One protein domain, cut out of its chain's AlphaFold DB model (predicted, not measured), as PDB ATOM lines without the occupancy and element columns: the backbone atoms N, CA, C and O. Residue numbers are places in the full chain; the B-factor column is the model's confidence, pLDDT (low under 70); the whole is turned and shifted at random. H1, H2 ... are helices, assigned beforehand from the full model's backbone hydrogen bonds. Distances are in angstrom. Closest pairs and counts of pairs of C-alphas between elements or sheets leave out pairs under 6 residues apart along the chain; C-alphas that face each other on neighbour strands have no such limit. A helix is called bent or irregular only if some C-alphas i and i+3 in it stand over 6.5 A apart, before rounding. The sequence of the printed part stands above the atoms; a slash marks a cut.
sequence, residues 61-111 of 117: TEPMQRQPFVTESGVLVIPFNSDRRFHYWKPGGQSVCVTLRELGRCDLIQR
ATOM      1  N   THR A  61     -14.865  -5.541  29.741       56.97
ATOM      2  CA  THR A  61     -14.176  -6.263  30.803       56.97
ATOM      3  C   THR A  61     -14.991  -7.491  31.127       56.97
ATOM      4  O   THR A  61     -16.127  -7.359  31.582       56.97
ATOM      5  N   GLU A  62     -14.404  -8.673  30.936       62.53
ATOM      6  CA  GLU A  62     -14.914  -9.890  31.566       62.53
ATOM      7  C   GLU A  62     -15.222  -9.584  33.043       62.53
ATOM      8  O   GLU A  62     -14.438  -8.868  33.674       62.53
ATOM      9  N   PRO A  63     -16.310 -10.097  33.641       63.44
ATOM     10  CA  PRO A  63     -16.690  -9.758  35.019       63.44
ATOM     11  C   PRO A  63     -15.564  -9.952  36.054       63.44
ATOM     12  O   PRO A  63     -15.533  -9.290  37.094       63.44
ATOM     13  N   MET A  64     -14.616 -10.845  35.753       70.31
ATOM     14  CA  MET A  64     -13.444 -11.166  36.572       70.31
ATOM     15  C   MET A  64     -12.197 -10.323  36.243       70.31
ATOM     16  O   MET A  64     -11.222 -10.370  36.995       70.31
ATOM     17  N   GLN A  65     -12.197  -9.552  35.153       76.38
ATOM     18  CA  GLN A  65     -11.049  -8.755  34.727       76.38
ATOM     19  C   GLN A  65     -10.905  -7.510  35.603       76.38
ATOM     20  O   GLN A  65     -11.540  -6.485  35.371       76.38
ATOM     21  N   ARG A  66     -10.056  -7.616  36.629       85.38
ATOM     22  CA  ARG A  66      -9.791  -6.560  37.621       85.38
ATOM     23  C   ARG A  66      -8.481  -5.814  37.394       85.38
ATOM     24  O   ARG A  66      -8.206  -4.855  38.110       85.38
ATOM     25  N   GLN A  67      -7.651  -6.259  36.456       90.06
ATOM     26  CA  GLN A  67      -6.371  -5.616  36.173       90.06
ATOM     27  C   GLN A  67      -6.486  -4.702  34.950       90.06
ATOM     28  O   GLN A  67      -7.201  -5.041  34.005       90.06
ATOM     29  N   PRO A  68      -5.789  -3.551  34.943       92.31
ATOM     30  CA  PRO A  68      -5.609  -2.775  33.728       92.31
ATOM     31  C   PRO A  68      -4.947  -3.616  32.637       92.31
ATOM     32  O   PRO A  68      -4.117  -4.479  32.918       92.31
ATOM     33  N   PHE A  69      -5.286  -3.343  31.385       90.94
ATOM     34  CA  PHE A  69      -4.667  -4.003  30.241       90.94
ATOM     35  C   PHE A  69      -4.641  -3.070  29.038       90.94
ATOM     36  O   PHE A  69      -5.284  -2.020  29.019       90.94
ATOM     37  N   VAL A  70      -3.873  -3.459  28.026       88.81
ATOM     38  CA  VAL A  70      -3.800  -2.744  26.758       88.81
ATOM     39  C   VAL A  70      -4.362  -3.640  25.665       88.81
ATOM     40  O   VAL A  70      -3.957  -4.794  25.550       88.81
ATOM     41  N   THR A  71      -5.296  -3.114  24.876       85.00
ATOM     42  CA  THR A  71      -5.867  -3.822  23.724       85.00
ATOM     43  C   THR A  71      -4.820  -4.045  22.630       85.00
ATOM     44  O   THR A  71      -3.776  -3.389  22.595       85.00
ATOM     45  N   GLU A  72      -5.121  -4.913  21.664       79.06
ATOM     46  CA  GLU A  72      -4.280  -5.085  20.470       79.06
ATOM     47  C   GLU A  72      -4.098  -3.770  19.682       79.06
ATOM     48  O   GLU A  72      -3.034  -3.527  19.123       79.06
ATOM     49  N   SER A  73      -5.086  -2.864  19.723       77.62
ATOM     50  CA  SER A  73      -5.023  -1.518  19.124       77.62
ATOM     51  C   SER A  73      -4.249  -0.480  19.960       77.62
ATOM     52  O   SER A  73      -4.217   0.715  19.635       77.62
ATOM     53  N   GLY A  74      -3.610  -0.904  21.054       80.94
ATOM     54  CA  GLY A  74      -2.783  -0.036  21.889       80.94
ATOM     55  C   GLY A  74      -3.588   0.955  22.732       80.94
ATOM     56  O   GLY A  74      -3.099   2.057  23.002       80.94
ATOM     57  N   VAL A  75      -4.818   0.601  23.112       85.81
ATOM     58  CA  VAL A  75      -5.670   1.398  24.004       85.81
ATOM     59  C   VAL A  75      -5.572   0.845  25.421       85.81
ATOM     60  O   VAL A  75      -5.810  -0.338  25.649       85.81
ATOM     61  N   LEU A  76      -5.232   1.702  26.382       88.00
ATOM     62  CA  LEU A  76      -5.301   1.384  27.804       88.00
ATOM     63  C   LEU A  76      -6.760   1.297  28.263       88.00
ATOM     64  O   LEU A  76      -7.513   2.264  28.142       88.00
ATOM     65  N   VAL A  77      -7.111   0.165  28.866       88.19
ATOM     66  CA  VAL A  77      -8.396  -0.078  29.521       88.19
ATOM     67  C   VAL A  77      -8.161  -0.247  31.021       88.19
ATOM     68  O   VAL A  77      -7.312  -1.033  31.444       88.19
ATOM     69  N   ILE A  78      -8.921   0.494  31.830       87.94
ATOM     70  CA  ILE A  78      -8.909   0.400  33.294       87.94
ATOM     71  C   ILE A  78     -10.312  -0.033  33.750       87.94
ATOM     72  O   ILE A  78     -11.240   0.775  33.665       87.94
ATOM     73  N   PRO A  79     -10.493  -1.283  34.217       86.00
ATOM     74  CA  PRO A  79     -11.784  -1.765  34.703       86.00
ATOM     75  C   PRO A  79     -12.322  -0.950  35.888       86.00
ATOM     76  O   PRO A  79     -11.581  -0.581  36.798       86.00
ATOM     77  N   PHE A  80     -13.636  -0.728  35.960       80.81
ATOM     78  CA  PHE A  80     -14.245  -0.025  37.103       80.81
ATOM     79  C   PHE A  80     -14.115  -0.785  38.428       80.81
ATOM     80  O   PHE A  80     -14.080  -0.169  39.491       80.81
ATOM     81  N   ASN A  81     -14.042  -2.114  38.371       79.12
ATOM     82  CA  ASN A  81     -13.842  -2.988  39.526       79.12
ATOM     83  C   ASN A  81     -12.351  -3.243  39.837       79.12
ATOM     84  O   ASN A  81     -12.055  -4.072  40.702       79.12
ATOM     85  N   SER A  82     -11.423  -2.578  39.134       86.88
ATOM     86  CA  SER A  82     -10.000  -2.627  39.466       86.88
ATOM     87  C   SER A  82      -9.721  -1.924  40.789       86.88
ATOM     88  O   SER A  82     -10.541  -1.152  41.293       86.88
ATOM     89  N   ASP A  83      -8.520  -2.133  41.328       91.56
ATOM     90  CA  ASP A  83      -8.046  -1.342  42.459       91.56
ATOM     91  C   ASP A  83      -8.160   0.163  42.147       91.56
ATOM     92  O   ASP A  83      -7.829   0.610  41.039       91.56
ATOM     93  N   ARG A  84      -8.636   0.944  43.126       88.19
ATOM     94  CA  ARG A  84      -8.835   2.396  43.006       88.19
ATOM     95  C   ARG A  84      -7.545   3.129  42.659       88.19
ATOM     96  O   ARG A  84      -7.626   4.199  42.056       88.19
ATOM     97  N   ARG A  85      -6.377   2.564  42.987       94.69
ATOM     98  CA  ARG A  85      -5.081   3.136  42.605       94.69
ATOM     99  C   ARG A  85      -4.954   3.307  41.097       94.69
ATOM    100  O   ARG A  85      -4.291   4.234  40.671       94.69
ATOM    101  N   PHE A  86      -5.614   2.489  40.277       92.38
ATOM    102  CA  PHE A  86      -5.538   2.611  38.820       92.38
ATOM    103  C   PHE A  86      -6.471   3.677  38.234       92.38
ATOM    104  O   PHE A  86      -6.302   4.069  37.080       92.38
ATOM    105  N   HIS A  87      -7.454   4.164  38.995       89.25
ATOM    106  CA  HIS A  87      -8.454   5.118  38.514       89.25
ATOM    107  C   HIS A  87      -7.885   6.536  38.522       89.25
ATOM    108  O   HIS A  87      -8.115   7.293  39.461       89.25
ATOM    109  N   TYR A  88      -7.169   6.920  37.463       85.62
ATOM    110  CA  TYR A  88      -6.529   8.244  37.354       85.62
ATOM    111  C   TYR A  88      -7.507   9.425  37.533       85.62
ATOM    112  O   TYR A  88      -7.096  10.531  37.864       85.62
ATOM    113  N   TRP A  89      -8.806   9.194  37.310       83.44
ATOM    114  CA  TRP A  89      -9.888  10.169  37.477       83.44
ATOM    115  C   TRP A  89     -10.419  10.273  38.916       83.44
ATOM    116  O   TRP A  89     -11.371  11.014  39.173       83.44
ATOM    117  N   LYS A  90      -9.869   9.509  39.865       81.88
ATOM    118  CA  LYS A  90     -10.249   9.552  41.279       81.88
ATOM    119  C   LYS A  90      -9.134  10.184  42.119       81.88
ATOM    120  O   LYS A  90      -7.956   9.997  41.818       81.88
ATOM    121  N   PRO A  91      -9.481  10.877  43.219       83.75
ATOM    122  CA  PRO A  91      -8.491  11.322  44.193       83.75
ATOM    123  C   PRO A  91      -7.658  10.142  44.709       83.75
ATOM    124  O   PRO A  91      -8.220   9.114  45.092       83.75
ATOM    125  N   GLY A  92      -6.333  10.300  44.704       84.06
ATOM    126  CA  GLY A  92      -5.386   9.247  45.090       84.06
ATOM    127  C   GLY A  92      -5.121   8.188  44.010       84.06
ATOM    128  O   GLY A  92      -4.391   7.237  44.274       84.06
ATOM    129  N   GLY A  93      -5.693   8.336  42.811       89.62
ATOM    130  CA  GLY A  93      -5.371   7.501  41.657       89.62
ATOM    131  C   GLY A  93      -3.983   7.807  41.089       89.62
ATOM    132  O   GLY A  93      -3.510   8.946  41.110       89.62
ATOM    133  N   GLN A  94      -3.328   6.785  40.555       92.88
ATOM    134  CA  GLN A  94      -2.040   6.891  39.887       92.88
ATOM    135  C   GLN A  94      -2.207   7.406  38.456       92.88
ATOM    136  O   GLN A  94      -3.228   7.194  37.800       92.88
ATOM    137  N   SER A  95      -1.172   8.074  37.947       92.31
ATOM    138  CA  SER A  95      -1.184   8.561  36.566       92.31
ATOM    139  C   SER A  95      -1.248   7.409  35.556       92.31
ATOM    140  O   SER A  95      -0.650   6.350  35.763       92.31
ATOM    141  N   VAL A  96      -1.871   7.664  34.403       91.31
ATOM    142  CA  VAL A  96      -1.900   6.734  33.260       91.31
ATOM    143  C   VAL A  96      -0.494   6.250  32.880       91.31
ATOM    144  O   VAL A  96      -0.288   5.072  32.602       91.31
ATOM    145  N   CYS A  97       0.501   7.140  32.934       92.81
ATOM    146  CA  CYS A  97       1.891   6.808  32.629       92.81
ATOM    147  C   CYS A  97       2.487   5.776  33.597       92.81
ATOM    148  O   CYS A  97       3.280   4.943  33.171       92.81
ATOM    149  N   VAL A  98       2.135   5.829  34.886       94.62
ATOM    150  CA  VAL A  98       2.591   4.839  35.877       94.62
ATOM    151  C   VAL A  98       1.954   3.485  35.583       94.62
ATOM    152  O   VAL A  98       2.672   2.496  35.487       94.62
ATOM    153  N   THR A  99       0.645   3.454  35.320       94.44
ATOM    154  CA  THR A  99      -0.059   2.221  34.927       94.44
ATOM    155  C   THR A  99       0.563   1.580  33.687       94.44
ATOM    156  O   THR A  99       0.825   0.384  33.684       94.44
ATOM    157  N   LEU A 100       0.885   2.361  32.652       94.19
ATOM    158  CA  LEU A 100       1.536   1.836  31.446       94.19
ATOM    159  C   LEU A 100       2.929   1.252  31.716       94.19
ATOM    160  O   LEU A 100       3.286   0.249  31.101       94.19
ATOM    161  N   ARG A 101       3.704   1.831  32.642       95.19
ATOM    162  CA  ARG A 101       4.993   1.251  33.064       95.19
ATOM    163  C   ARG A 101       4.803  -0.071  33.798       95.19
ATOM    164  O   ARG A 101       5.536  -1.009  33.510       95.19
ATOM    165  N   GLU A 102       3.823  -0.155  34.700       95.44
ATOM    166  CA  GLU A 102       3.493  -1.407  35.400       95.44
ATOM    167  C   GLU A 102       3.083  -2.518  34.422       95.44
ATOM    168  O   GLU A 102       3.432  -3.675  34.629       95.44
ATOM    169  N   LEU A 103       2.415  -2.165  33.318       94.31
ATOM    170  CA  LEU A 103       2.048  -3.098  32.245       94.31
ATOM    171  C   LEU A 103       3.187  -3.401  31.253       94.31
ATOM    172  O   LEU A 103       2.974  -4.137  30.291       94.31
ATOM    173  N   GLY A 104       4.374  -2.807  31.418       94.50
ATOM    174  CA  GLY A 104       5.484  -2.941  30.469       94.50
ATOM    175  C   GLY A 104       5.240  -2.271  29.109       94.50
ATOM    176  O   GLY A 104       5.996  -2.499  28.168       94.50
ATOM    177  N   ARG A 105       4.210  -1.424  28.987       93.25
ATOM    178  CA  ARG A 105       3.796  -0.739  27.748       93.25
ATOM    179  C   ARG A 105       4.295   0.702  27.691       93.25
ATOM    180  O   ARG A 105       3.544   1.652  27.459       93.25
ATOM    181  N   CYS A 106       5.597   0.870  27.923       92.62
ATOM    182  CA  CYS A 106       6.270   2.170  27.866       92.62
ATOM    183  C   CYS A 106       6.203   2.813  26.470       92.62
ATOM    184  O   CYS A 106       6.218   4.040  26.369       92.62
ATOM    185  N   ASP A 107       6.075   1.996  25.421       92.81
ATOM    186  CA  ASP A 107       5.868   2.405  24.027       92.81
ATOM    187  C   ASP A 107       4.644   3.319  23.855       92.81
ATOM    188  O   ASP A 107       4.648   4.221  23.019       92.81
ATOM    189  N   LEU A 108       3.622   3.151  24.698       89.31
ATOM    190  CA  LEU A 108       2.385   3.925  24.620       89.31
ATOM    191  C   LEU A 108       2.410   5.222  25.427       89.31
ATOM    192  O   LEU A 108       1.518   6.050  25.261       89.31
ATOM    193  N   ILE A 109       3.412   5.448  26.281       90.38
ATOM    194  CA  ILE A 109       3.442   6.625  27.166       90.38
ATOM    195  C   ILE A 109       3.327   7.924  26.365       90.38
ATOM    196  O   ILE A 109       2.640   8.847  26.795       90.38
ATOM    197  N   GLN A 110       3.964   7.999  25.194       87.00
ATOM    198  CA  GLN A 110       3.935   9.205  24.370       87.00
ATOM    199  C   GLN A 110       2.519   9.558  23.889       87.00
ATOM    200  O   GLN A 110       2.173  10.734  23.863       87.00
ATOM    201  N   ARG A 111       1.682   8.550  23.601       84.62
ATOM    202  CA  ARG A 111       0.272   8.713  23.206       84.62
ATOM    203  C   ARG A 111      -0.588   9.294  24.331       84.62
ATOM    204  O   ARG A 111      -1.577   9.964  24.061       84.62
TER     205      ARG A 111
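Overview. This is residues 61 to 111 of the 117 residues of an uncharacterized protein of Candidatus Brocadia sp. AMX2 (UniProt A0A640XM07). This is a domain of little regular structure: a long winding stretch, residues 61 to 95, doubles back on itself where residues 69 to 70 pair antiparallel with 76 to 77, and leads into a small hairpin of two short helices, H1 then H2. The printed part has 51 residues, 13 of them in named elements, with no named strand; the class is all helix. It is compact, with a radius of gyration of the C-alphas of 10.6 A and spans of 25 by 25 by 15 A.

Along the chain. Start at C-alpha 61, (-14.176, -6.263, 30.803). Find C-alpha 96 at (-1.900, 6.734, 33.260); from there H1 runs to residue 102, 10.0 A. H2, residues 106 to 111, also 10.0 A, ends at (0.272, 8.713, 23.206); it is irregular, with C-alphas 107 and 110 7.1 A apart.

Arrangement. H1 and H2 form a helical hairpin over a tight link. They touch, the closest C-alphas being those of Cys 97 and Ile 109, 5.7 A apart. They run opposite ways at a shallow tilt of 10 degrees. In H1 every O i to N i+4 pair is within hydrogen-bond range; in H2, 0 of 2 are, beside 2 of 3 O i to N i+3 pairs.

Size, cuts and confidence. The C-alphas farthest apart, Pro 63 and Gln 110, are 30.0 A apart. The printed part has no cut. Residues 61 to 63 have pLDDT under 70.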